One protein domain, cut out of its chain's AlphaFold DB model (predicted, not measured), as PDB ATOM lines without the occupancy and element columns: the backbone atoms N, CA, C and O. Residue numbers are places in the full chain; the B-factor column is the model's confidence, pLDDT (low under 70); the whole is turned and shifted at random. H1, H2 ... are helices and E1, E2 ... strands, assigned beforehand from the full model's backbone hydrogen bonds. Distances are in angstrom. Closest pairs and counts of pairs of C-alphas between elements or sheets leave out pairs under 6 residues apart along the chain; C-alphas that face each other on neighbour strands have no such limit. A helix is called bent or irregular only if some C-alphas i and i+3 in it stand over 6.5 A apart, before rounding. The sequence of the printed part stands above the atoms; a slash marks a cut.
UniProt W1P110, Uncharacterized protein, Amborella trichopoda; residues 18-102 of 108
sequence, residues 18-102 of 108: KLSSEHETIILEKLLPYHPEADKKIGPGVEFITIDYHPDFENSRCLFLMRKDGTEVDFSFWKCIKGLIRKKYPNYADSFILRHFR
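What this domain is: This is residues 18 to 102 of the 108 residues of an uncharacterized protein of Amborella trichopoda (UniProt W1P110). A small three-stranded sheet has H1 and H2 over one face, while H3 leads away from it and makes a corner with H4 at the far end of the length. The 85 printed residues hold four named helices and three strands, in the order H1 H2 E1 E2 E3 H3 H4; the class is mixed. The sheet, E1 - E2 - E3, is antiparallel. The whole is compact, with a radius of gyration of the C-alphas of 13.7 A and spans of 40 by 28 by 23 A.

Where its parts are: H1, residues 21 to 34, begins at C-alpha 21 (-7.939, -8.813, -14.233) and is 19.7 A long; it is only just irregular, with C-alphas 30 and 33 6.8 A apart. H2 is residues 38 to 42. E1, residues 46 to 53, is 19.6 A long, E2, residues 61 to 67, 19.0 A, and E3 is residues 72 to 75. H3, residues 77 to 88, is 16.7 A long. H4, residues 93 to 100, ends at C-alpha 100 (-30.656, 9.499, -9.576).

How they stand to each other: E1, E2 and E3 form a meander, each strand the antiparallel neighbour of the one before; N 50 and O 64 are 3.0 A apart, N 65 and O 73 2.8 A, both within hydrogen-bond range. H1 is on the sheet at a height of 9.7 A, across the strands; H2 is on the same face. Residues 31 to 34 of H1 touch H3, closest at the C-alphas of Tyr 34 and Gly 83, 4.8 A. H3 and H4 form a helical hairpin, closest at the C-alphas of Arg 86 and Ala 93, 5.0 A. Every O i to N i+4 pair is within range in H2, H3 and H4, and 7 of 10 in H1.

The domain as a whole: The C-alphas of Gly 70 and Asn 91, the two farthest apart, are 40.3 A apart. The printed part has no cut and no long link. Residues 54 to 61 have pLDDT under 70.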
ATOM      1  N   LYS A  18      -3.217  -0.625 -10.469       92.00
ATOM      2  CA  LYS A  18      -3.769  -1.390 -11.583       92.00
ATOM      3  C   LYS A  18      -4.984  -2.190 -11.109       92.00
ATOM      4  O   LYS A  18      -4.946  -2.842 -10.062       92.00
ATOM      5  N   LEU A  19      -6.051  -2.190 -11.907       90.62
ATOM      6  CA  LEU A  19      -7.200  -3.052 -11.651       90.62
ATOM      7  C   LEU A  19      -6.796  -4.532 -11.671       90.62
ATOM      8  O   LEU A  19      -5.924  -4.964 -12.422       90.62
ATOM      9  N   SER A  20      -7.492  -5.344 -10.878       91.06
ATOM     10  CA  SER A  20      -7.402  -6.795 -11.019       91.06
ATOM     11  C   SER A  20      -7.959  -7.204 -12.381       91.06
ATOM     12  O   SER A  20      -8.866  -6.553 -12.904       91.06
ATOM     13  N   SER A  21      -7.481  -8.320 -12.929       92.50
ATOM     14  CA  SER A  21      -7.939  -8.813 -14.233       92.50
ATOM     15  C   SER A  21      -9.457  -9.023 -14.291       92.50
ATOM     16  O   SER A  21     -10.077  -8.782 -15.325       92.50
ATOM     17  N   GLU A  22     -10.083  -9.428 -13.179       92.50
ATOM     18  CA  GLU A  22     -11.541  -9.581 -13.084       92.50
ATOM     19  C   GLU A  22     -12.264  -8.236 -13.236       92.50
ATOM     20  O   GLU A  22     -13.169  -8.103 -14.065       92.50
ATOM     21  N   HIS A  23     -11.857  -7.223 -12.467       90.75
ATOM     22  CA  HIS A  23     -12.466  -5.901 -12.554       90.75
ATOM     23  C   HIS A  23     -12.190  -5.255 -13.909       90.75
ATOM     24  O   HIS A  23     -13.107  -4.703 -14.511       90.75
ATOM     25  N   GLU A  24     -10.968  -5.375 -14.425       92.88
ATOM     26  CA  GLU A  24     -10.597  -4.886 -15.750       92.88
ATOM     27  C   GLU A  24     -11.495  -5.483 -16.840       92.88
ATOM     28  O   GLU A  24     -12.084  -4.735 -17.619       92.88
ATOM     29  N   THR A  25     -11.708  -6.802 -16.827       94.00
ATOM     30  CA  THR A  25     -12.597  -7.492 -17.777       94.00
ATOM     31  C   THR A  25     -14.028  -6.958 -17.693       94.00
ATOM     32  O   THR A  25     -14.644  -6.645 -18.711       94.00
ATOM     33  N   ILE A  26     -14.567  -6.779 -16.482       93.56
ATOM     34  CA  ILE A  26     -15.912  -6.211 -16.296       93.56
ATOM     35  C   ILE A  26     -15.990  -4.799 -16.885       93.56
ATOM     36  O   ILE A  26     -16.954  -4.475 -17.583       93.56
ATOM     37  N   ILE A  27     -14.997  -3.955 -16.610       93.62
ATOM     38  CA  ILE A  27     -14.976  -2.590 -17.123       93.62
ATOM     39  C   ILE A  27     -14.877  -2.592 -18.653       93.62
ATOM     40  O   ILE A  27     -15.699  -1.937 -19.297       93.62
ATOM     41  N   LEU A  28     -13.937  -3.336 -19.238       95.69
ATOM     42  CA  LEU A  28     -13.681  -3.358 -20.681       95.69
ATOM     43  C   LEU A  28     -14.823  -3.975 -21.487       95.69
ATOM     44  O   LEU A  28     -15.189  -3.437 -22.526       95.69
ATOM     45  N   GLU A  29     -15.410  -5.072 -21.016       95.81
ATOM     46  CA  GLU A  29     -16.415  -5.807 -21.790       95.81
ATOM     47  C   GLU A  29     -17.841  -5.343 -21.501       95.81
ATOM     48  O   GLU A  29     -18.699  -5.349 -22.386       95.81
ATOM     49  N   LYS A  30     -18.133  -4.953 -20.254       94.75
ATOM     50  CA  LYS A  30     -19.517  -4.707 -19.818       94.75
ATOM     51  C   LYS A  30     -19.864  -3.237 -19.671       94.75
ATOM     52  O   LYS A  30     -21.052  -2.920 -19.714       94.75
ATOM     53  N   LEU A  31     -18.885  -2.344 -19.499       94.75
ATOM     54  CA  LEU A  31     -19.152  -0.925 -19.245       94.75
ATOM     55  C   LEU A  31     -18.591   0.004 -20.316       94.75
ATOM     56  O   LEU A  31     -19.356   0.785 -20.880       94.75
ATOM     57  N   LEU A  32     -17.296  -0.076 -20.618       96.12
ATOM     58  CA  LEU A  32     -16.630   0.795 -21.586       96.12
ATOM     59  C   LEU A  32     -17.338   0.854 -22.956       96.12
ATOM     60  O   LEU A  32     -17.458   1.964 -23.473       96.12
ATOM     61  N   PRO A  33     -17.922  -0.237 -23.501       97.44
ATOM     62  CA  PRO A  33     -18.631  -0.193 -24.784       97.44
ATOM     63  C   PRO A  33     -19.883   0.693 -24.784       97.44
ATOM     64  O   PRO A  33     -20.436   0.992 -25.838       97.44
ATOM     65  N   TYR A  34     -20.367   1.106 -23.610       97.50
ATOM     66  CA  TYR A  34     -21.493   2.027 -23.468       97.50
ATOM     67  C   TYR A  34     -21.053   3.488 -23.299       97.50
ATOM     68  O   TYR A  34     -21.901   4.376 -23.187       97.50
ATOM     69  N   HIS A  35     -19.750   3.771 -23.264       96.81
ATOM     70  CA  HIS A  35     -19.257   5.142 -23.275       96.81
ATOM     71  C   HIS A  35     -19.562   5.795 -24.640       96.81
ATOM     72  O   HIS A  35     -19.306   5.182 -25.674       96.81
ATOM     73  N   PRO A  36     -20.054   7.049 -24.698       96.62
ATOM     74  CA  PRO A  36     -20.387   7.706 -25.969       96.62
ATOM     75  C   PRO A  36     -19.179   7.915 -26.898       96.62
ATOM     76  O   PRO A  36     -19.345   8.080 -28.097       96.62
ATOM     77  N   GLU A  37     -17.966   7.902 -26.343       97.31
ATOM     78  CA  GLU A  37     -16.703   7.961 -27.090       97.31
ATOM     79  C   GLU A  37     -15.899   6.649 -26.962       97.31
ATOM     80  O   GLU A  37     -14.675   6.700 -26.908       97.31
ATOM     81  N   ALA A  38     -16.553   5.487 -26.811       96.88
ATOM     82  CA  ALA A  38     -15.882   4.207 -26.533       96.88
ATOM     83  C   ALA A  38     -14.732   3.908 -27.508       96.88
ATOM     84  O   ALA A  38     -13.600   3.737 -27.065       96.88
ATOM     85  N   ASP A  39     -14.990   3.950 -28.817       97.69
ATOM     86  CA  ASP A  39     -13.980   3.651 -29.844       97.69
ATOM     87  C   ASP A  39     -12.783   4.600 -29.756       97.69
ATOM     88  O   ASP A  39     -11.629   4.179 -29.780       97.69
ATOM     89  N   LYS A  40     -13.053   5.895 -29.553       97.62
ATOM     90  CA  LYS A  40     -12.010   6.906 -29.366       97.62
ATOM     91  C   LYS A  40     -11.211   6.665 -28.090       97.62
ATOM     92  O   LYS A  40     -10.019   6.943 -28.099       97.62
ATOM     93  N   LYS A  41     -11.839   6.198 -27.002       96.69
ATOM     94  CA  LYS A  41     -11.170   5.877 -25.729       96.69
ATOM     95  C   LYS A  41     -10.343   4.588 -25.836       96.69
ATOM     96  O   LYS A  41      -9.224   4.581 -25.334       96.69
ATOM     97  N   ILE A  42     -10.807   3.574 -26.564       97.00
ATOM     98  CA  ILE A  42     -10.057   2.333 -26.831       97.00
ATOM     99  C   ILE A  42      -8.855   2.601 -27.750       97.00
ATOM    100  O   ILE A  42      -7.752   2.135 -27.467       97.00
ATOM    101  N   GLY A  43      -9.047   3.386 -28.816       96.69
ATOM    102  CA  GLY A  43      -7.990   3.760 -29.756       96.69
ATOM    103  C   GLY A  43      -7.254   2.533 -30.323       96.69
ATOM    104  O   GLY A  43      -7.910   1.633 -30.847       96.69
ATOM    105  N   PRO A  44      -5.915   2.456 -30.213       96.88
ATOM    106  CA  PRO A  44      -5.122   1.337 -30.734       96.88
ATOM    107  C   PRO A  44      -5.220   0.053 -29.890       96.88
ATOM    108  O   PRO A  44      -4.594  -0.956 -30.216       96.88
ATOM    109  N   GLY A  45      -5.994   0.076 -28.803       96.94
ATOM    110  CA  GLY A  45      -6.188  -1.048 -27.899       96.94
ATOM    111  C   GLY A  45      -5.676  -0.756 -26.494       96.94
ATOM    112  O   GLY A  45      -4.710  -0.019 -26.295       96.94
ATOM    113  N   VAL A  46      -6.338  -1.370 -25.518       97.31
ATOM    114  CA  VAL A  46      -6.033  -1.228 -24.092       97.31
ATOM    115  C   VAL A  46      -5.034  -2.305 -23.677       97.31
ATOM    116  O   VAL A  46      -5.152  -3.458 -24.101       97.31
ATOM    117  N   GLU A  47      -4.046  -1.920 -22.879       97.06
ATOM    118  CA  GLU A  47      -3.108  -2.828 -22.223       97.06
ATOM    119  C   GLU A  47      -3.559  -3.148 -20.796       97.06
ATOM    120  O   GLU A  47      -3.576  -4.316 -20.415       97.06
ATOM    121  N   PHE A  48      -3.947  -2.126 -20.023       95.94
ATOM    122  CA  PHE A  48      -4.557  -2.281 -18.701       95.94
ATOM    123  C   PHE A  48      -5.285  -1.016 -18.233       95.94
ATOM    124  O   PHE A  48      -5.229   0.031 -18.884       95.94
ATOM    125  N   ILE A  49      -5.972  -1.115 -17.093       94.75
ATOM    126  CA  ILE A  49      -6.655   0.005 -16.438       94.75
ATOM    127  C   ILE A  49      -6.005   0.332 -15.096       94.75
ATOM    128  O   ILE A  49      -5.766  -0.564 -14.284       94.75
ATOM    129  N   THR A  50      -5.807   1.621 -14.835       93.00
ATOM    130  CA  THR A  50      -5.415   2.148 -13.522       93.00
ATOM    131  C   THR A  50      -6.504   3.041 -12.929       93.00
ATOM    132  O   THR A  50      -7.409   3.513 -13.629       93.00
ATOM    133  N   ILE A  51      -6.444   3.246 -11.614       86.88
ATOM    134  CA  ILE A  51      -7.234   4.259 -10.912       86.88
ATOM    135  C   ILE A  51      -6.299   5.366 -10.456       86.88
ATOM    136  O   ILE A  51      -5.320   5.098  -9.772       86.88
ATOM    137  N   ASP A  52      -6.641   6.609 -10.775       80.94
ATOM    138  CA  ASP A  52      -5.929   7.768 -10.245       80.94
ATOM    139  C   ASP A  52      -6.901   8.908  -9.915       80.94
ATOM    140  O   ASP A  52      -8.079   8.888 -10.301       80.94
ATOM    141  N   TYR A  53      -6.435   9.904  -9.170       70.94
ATOM    142  CA  TYR A  53      -7.183  11.138  -8.968       70.94
ATOM    143  C   TYR A  53      -7.193  11.955 -10.257       70.94
ATOM    144  O   TYR A  53      -6.189  12.079 -10.953       70.94
ATOM    145  N   HIS A  54      -8.345  12.539 -10.586       64.75
ATOM    146  CA  HIS A  54      -8.415  13.464 -11.706       64.75
ATOM    147  C   HIS A  54      -7.573  14.713 -11.386       64.75
ATOM    148  O   HIS A  54      -7.857  15.364 -10.376       64.75
ATOM    149  N   PRO A  55      -6.612  15.106 -12.246       59.62
ATOM    150  CA  PRO A  55      -5.677  16.197 -11.955       59.62
ATOM    151  C   PRO A  55      -6.383  17.536 -11.688       59.62
ATOM    152  O   PRO A  55      -5.969  18.285 -10.814       59.62
ATOM    153  N   ASP A  56      -7.499  17.796 -12.379       57.41
ATOM    154  CA  ASP A  56      -8.274  19.041 -12.224       57.41
ATOM    155  C   ASP A  56      -9.435  18.990 -11.201       57.41
ATOM    156  O   ASP A  56     -10.115  19.997 -11.006       57.41
ATOM    157  N   PHE A  57      -9.743  17.835 -10.590       58.59
ATOM    158  CA  PHE A  57     -10.894  17.684  -9.680       58.59
ATOM    159  C   PHE A  57     -10.495  16.911  -8.428       58.59
ATOM    160  O   PHE A  57     -10.666  15.686  -8.352       58.59
ATOM    161  N   GLU A  58     -10.009  17.661  -7.436       51.41
ATOM    162  CA  GLU A  58      -9.651  17.158  -6.112       51.41
ATOM    163  C   GLU A  58     -10.774  16.265  -5.554       51.41
ATOM    164  O   GLU A  58     -11.947  16.645  -5.508       51.41
ATOM    165  N   ASN A  59     -10.408  15.046  -5.148       57.34
ATOM    166  CA  ASN A  59     -11.282  13.990  -4.614       57.34
ATOM    167  C   ASN A  59     -12.154  13.207  -5.614       57.34
ATOM    168  O   ASN A  59     -12.947  12.363  -5.183       57.34
ATOM    169  N   SER A  60     -12.004  13.394  -6.929       66.56
ATOM    170  CA  SER A  60     -12.648  12.506  -7.909       66.56
ATOM    171  C   SER A  60     -11.670  11.457  -8.445       66.56
ATOM    172  O   SER A  60     -10.753  11.757  -9.203       66.56
ATOM    173  N   ARG A  61     -11.861  10.197  -8.037       69.69
ATOM    174  CA  ARG A  61     -11.128   9.061  -8.615       69.69
ATOM    175  C   ARG A  61     -11.688   8.741 -10.001       69.69
ATOM    176  O   ARG A  61     -12.905   8.593 -10.154       69.69
ATOM    177  N   CYS A  62     -10.808   8.638 -10.989       80.00
ATOM    178  CA  CYS A  62     -11.123   8.310 -12.375       80.00
ATOM    179  C   CYS A  62     -10.409   7.027 -12.806       80.00
ATOM    180  O   CYS A  62      -9.464   6.573 -12.165       80.00
ATOM    181  N   LEU A  63     -10.919   6.423 -13.878       89.62
ATOM    182  CA  LEU A  63     -10.307   5.263 -14.512       89.62
ATOM    183  C   LEU A  63      -9.477   5.750 -15.696       89.62
ATOM    184  O   LEU A  63      -9.974   6.551 -16.493       89.62
ATOM    185  N   PHE A  64      -8.263   5.234 -15.825       93.19
ATOM    186  CA  PHE A  64      -7.356   5.547 -16.923       93.19
ATOM    187  C   PHE A  64      -7.076   4.285 -17.733       93.19
ATOM    188  O   PHE A  64      -6.840   3.212 -17.182       93.19
ATOM    189  N   LEU A  65      -7.165   4.405 -19.054       95.62
ATOM    190  CA  LEU A  65      -6.776   3.363 -19.994       95.62
ATOM    191  C   LEU A  65      -5.312   3.585 -20.357       95.62
ATOM    192  O   LEU A  65      -4.992   4.562 -21.035       95.62
ATOM    193  N   MET A  66      -4.463   2.642 -19.962       96.56
ATOM    194  CA  MET A  66      -3.101   2.540 -20.470       96.56
ATOM    195  C   MET A  66      -3.173   1.789 -21.794       96.56
ATOM    196  O   MET A  66      -3.587   0.626 -21.834       96.56
ATOM    197  N   ARG A  67      -2.876   2.464 -22.905       97.75
ATOM    198  CA  ARG A  67      -2.992   1.895 -24.252       97.75
ATOM    199  C   ARG A  67      -1.691   1.262 -24.708       97.75
ATOM    200  O   ARG A  67      -0.607   1.639 -24.279       97.75
ATOM    201  N   LYS A  68      -1.811   0.355 -25.677       97.62
ATOM    202  CA  LYS A  68      -0.678  -0.380 -26.265       97.62
ATOM    203  C   LYS A  68       0.341   0.500 -26.993       97.62
ATOM    204  O   LYS A  68       1.449   0.048 -27.252       97.62
ATOM    205  N   ASP A  69      -0.032   1.722 -27.364       96.94
ATOM    206  CA  ASP A  69       0.876   2.708 -27.961       96.94
ATOM    207  C   ASP A  69       1.609   3.562 -26.909       96.94
ATOM    208  O   ASP A  69       2.316   4.501 -27.266       96.94
ATOM    209  N   GLY A  70       1.438   3.252 -25.620       96.31
ATOM    210  CA  GLY A  70       2.006   4.000 -24.502       96.31
ATOM    211  C   GLY A  70       1.231   5.266 -24.141       96.31
ATOM    212  O   GLY A  70       1.641   5.976 -23.226       96.31
ATOM    213  N   THR A  71       0.122   5.570 -24.828       96.50
ATOM    214  CA  THR A  71      -0.722   6.714 -24.471       96.50
ATOM    215  C   THR A  71      -1.664   6.378 -23.320       96.50
ATOM    216  O   THR A  71      -2.147   5.253 -23.175       96.50
ATOM    217  N   GLU A  72      -1.957   7.386 -22.508       94.62
ATOM    218  CA  GLU A  72      -2.908   7.300 -21.406       94.62
ATOM    219  C   GLU A  72      -4.146   8.137 -21.730       94.62
ATOM    220  O   GLU A  72      -4.054   9.230 -22.296       94.62
ATOM    221  N   VAL A  73      -5.328   7.625 -21.384       94.25
ATOM    222  CA  VAL A  73      -6.568   8.393 -21.503       94.25
ATOM    223  C   VAL A  73      -7.521   8.100 -20.349       94.25
ATOM    224  O   VAL A  73      -7.818   6.948 -20.041       94.25
ATOM    225  N   ASP A  74      -8.070   9.148 -19.743       91.88
ATOM    226  CA  ASP A  74      -9.115   9.025 -18.731       91.88
ATOM    227  C   ASP A  74     -10.440   8.558 -19.358       91.88
ATOM    228  O   ASP A  74     -10.724   8.793 -20.536       91.88
ATOM    229  N   PHE A  75     -11.334   7.967 -18.576       90.56
ATOM    230  CA  PHE A  75     -12.743   7.906 -18.946       90.56
ATOM    231  C   PHE A  75     -13.654   7.913 -17.724       90.56
ATOM    232  O   PHE A  75     -13.308   7.512 -16.613       90.56
ATOM    233  N   SER A  76     -14.890   8.354 -17.947       87.81
ATOM    234  CA  SER A  76     -15.875   8.457 -16.879       87.81
ATOM    235  C   SER A  76     -16.702   7.182 -16.770       87.81
ATOM    236  O   SER A  76     -17.552   6.909 -17.621       87.81
ATOM    237  N   PHE A  77     -16.547   6.470 -15.652       87.19
ATOM    238  CA  PHE A  77     -17.406   5.345 -15.270       87.19
ATOM    239  C   PHE A  77     -18.901   5.703 -15.349       87.19
ATOM    240  O   PHE A  77     -19.718   4.957 -15.889       87.19
ATOM    241  N   TRP A  78     -19.270   6.899 -14.882       87.81
ATOM    242  CA  TRP A  78     -20.657   7.361 -14.912       87.81
ATOM    243  C   TRP A  78     -21.200   7.566 -16.325       87.81
ATOM    244  O   TRP A  78     -22.390   7.336 -16.550       87.81
ATOM    245  N   LYS A  79     -20.363   7.985 -17.284       90.81
ATOM    246  CA  LYS A  79     -20.778   8.062 -18.692       90.81
ATOM    247  C   LYS A  79     -21.094   6.664 -19.236       90.81
ATOM    248  O   LYS A  79     -22.119   6.522 -19.899       90.81
ATOM    249  N   CYS A  80     -20.305   5.646 -18.880       93.94
ATOM    250  CA  CYS A  80     -20.581   4.248 -19.230       93.94
ATOM    251  C   CYS A  80     -21.926   3.769 -18.658       93.94
ATOM    252  O   CYS A  80     -22.772   3.272 -19.399       93.94
ATOM    253  N   ILE A  81     -22.174   3.987 -17.360       92.44
ATOM    254  CA  ILE A  81     -23.435   3.590 -16.706       92.44
ATOM    255  C   ILE A  81     -24.643   4.295 -17.334       92.44
ATOM    256  O   ILE A  81     -25.649   3.652 -17.637       92.44
ATOM    257  N   LYS A  82     -24.553   5.607 -17.584       92.88
ATOM    258  CA  LYS A  82     -25.627   6.361 -18.251       92.88
ATOM    259  C   LYS A  82     -25.896   5.833 -19.662       92.88
ATOM    260  O   LYS A  82     -27.058   5.714 -20.042       92.88
ATOM    261  N   GLY A  83     -24.852   5.499 -20.421       95.62
ATOM    262  CA  GLY A  83     -24.991   4.871 -21.735       95.62
ATOM    263  C   GLY A  83     -25.652   3.493 -21.665       95.62
ATOM    264  O   GLY A  83     -26.549   3.203 -22.455       95.62
ATOM    265  N   LEU A  84     -25.294   2.679 -20.669       95.75
ATOM    266  CA  LEU A  84     -25.907   1.372 -20.428       95.75
ATOM    267  C   LEU A  84     -27.398   1.498 -20.132       95.75
ATOM    268  O   LEU A  84     -28.205   0.798 -20.743       95.75
ATOM    269  N   ILE A  85     -27.773   2.411 -19.235       95.06
ATOM    270  CA  ILE A  85     -29.176   2.659 -18.884       95.06
ATOM    271  C   ILE A  85     -29.958   3.123 -20.113       95.06
ATOM    272  O   ILE A  85     -31.033   2.590 -20.376       95.06
ATOM    273  N   ARG A  86     -29.406   4.051 -20.907       95.69
ATOM    274  CA  ARG A  86     -30.037   4.510 -22.156       95.69
ATOM    275  C   ARG A  86     -30.236   3.391 -23.166       95.69
ATOM    276  O   ARG A  86     -31.297   3.319 -23.774       95.69
ATOM    277  N   LYS A  87     -29.252   2.503 -23.318       95.19
ATOM    278  CA  LYS A  87     -29.330   1.390 -24.268       95.19
ATOM    279  C   LYS A  87     -30.296   0.291 -23.813       95.19
ATOM    280  O   LYS A  87     -30.977  -0.285 -24.654       95.19
ATOM    281  N   LYS A  88     -30.374  -0.006 -22.509       95.12
ATOM    282  CA  LYS A  88     -31.243  -1.073 -21.971       95.12
ATOM    283  C   LYS A  88     -32.673  -0.628 -21.652       95.12
ATOM    284  O   LYS A  88     -33.583  -1.440 -21.759       95.12
ATOM    285  N   TYR A  89     -32.877   0.629 -21.259       94.62
ATOM    286  CA  TYR A  89     -34.165   1.143 -20.774       94.62
ATOM    287  C   TYR A  89     -34.538   2.482 -21.432       94.62
ATOM    288  O   TYR A  89     -34.778   3.462 -20.723       94.62
ATOM    289  N   PRO A  90     -34.604   2.557 -22.775       93.69
ATOM    290  CA  PRO A  90     -34.680   3.824 -23.509       93.69
ATOM    291  C   PRO A  90     -35.855   4.710 -23.073       93.69
ATOM    292  O   PRO A  90     -35.680   5.908 -22.887       93.69
ATOM    293  N   ASN A  91     -37.020   4.115 -22.798       95.56
ATOM    294  CA  ASN A  91     -38.239   4.856 -22.453       95.56
ATOM    295  C   ASN A  91     -38.219   5.487 -21.048       95.56
ATOM    296  O   ASN A  91     -39.019   6.373 -20.764       95.56
ATOM    297  N   TYR A  92     -37.324   5.042 -20.161       92.06
ATOM    298  CA  TYR A  92     -37.243   5.515 -18.770       92.06
ATOM    299  C   TYR A  92     -35.875   6.100 -18.422       92.06
ATOM    300  O   TYR A  92     -35.672   6.599 -17.315       92.06
ATOM    301  N   ALA A  93     -34.921   6.019 -19.348       92.31
ATOM    302  CA  ALA A  93     -33.528   6.297 -19.066       92.31
ATOM    303  C   ALA A  93     -33.316   7.734 -18.606       92.31
ATOM    304  O   ALA A  93     -32.691   7.946 -17.572       92.31
ATOM    305  N   ASP A  94     -33.841   8.722 -19.330       90.00
ATOM    306  CA  ASP A  94     -33.559  10.119 -19.003       90.00
ATOM    307  C   ASP A  94     -34.239  10.564 -17.705       90.00
ATOM    308  O   ASP A  94     -33.596  11.223 -16.889       90.00
ATOM    309  N   SER A  95     -35.480  10.139 -17.438       91.88
ATOM    310  CA  SER A  95     -36.152  10.444 -16.167       91.88
ATOM    311  C   SER A  95     -35.445   9.783 -14.979       91.88
ATOM    312  O   SER A  95     -35.204  10.440 -13.962       91.88
ATOM    313  N   PHE A  96     -35.023   8.521 -15.123       91.31
ATOM    314  CA  PHE A  96     -34.222   7.823 -14.118       91.31
ATOM    315  C   PHE A  96     -32.871   8.514 -13.903       91.31
ATOM    316  O   PHE A  96     -32.474   8.785 -12.769       91.31
ATOM    317  N   ILE A  97     -32.170   8.859 -14.986       90.06
ATOM    318  CA  ILE A  97     -30.847   9.477 -14.911       90.06
ATOM    319  C   ILE A  97     -30.911  10.853 -14.250       90.06
ATOM    320  O   ILE A  97     -30.072  11.150 -13.399       90.06
ATOM    321  N   LEU A  98     -31.895  11.678 -14.608       87.75
ATOM    322  CA  LEU A  98     -32.096  12.999 -14.010       87.75
ATOM    323  C   LEU A  98     -32.404  12.904 -12.513       87.75
ATOM    324  O   LEU A  98     -31.888  13.704 -11.733       87.75
ATOM    325  N   ARG A  99     -33.206  11.911 -12.112       88.25
ATOM    326  CA  ARG A  99     -33.589  11.697 -10.714       88.25
ATOM    327  C   ARG A  99     -32.440  11.174  -9.852       88.25
ATOM    328  O   ARG A  99     -32.319  11.596  -8.706       88.25
ATOM    329  N   HIS A 100     -31.617  10.265 -10.379       86.19
ATOM    330  CA  HIS A 100     -30.656   9.499  -9.576       86.19
ATOM    331  C   HIS A 100     -29.187   9.903  -9.762       86.19
ATOM    332  O   HIS A 100     -28.401   9.743  -8.834       86.19
ATOM    333  N   PHE A 101     -28.798  10.470 -10.907       81.75
ATOM    334  CA  PHE A 101     -27.406  10.854 -11.196       81.75
ATOM    335  C   PHE A 101     -27.265  12.367 -11.359       81.75
ATOM    336  O   PHE A 101     -26.742  12.849 -12.377       81.75
ATOM    337  N   ARG A 102     -27.776  13.097 -10.355       70.06
ATOM    338  CA  ARG A 102     -27.799  14.564 -10.274       70.06
ATOM    339  C   ARG A 102     -26.437  15.136 -10.680       70.06
ATOM    340  O   ARG A 102     -25.395  14.606 -10.298       70.06
TER     341      ARG A 102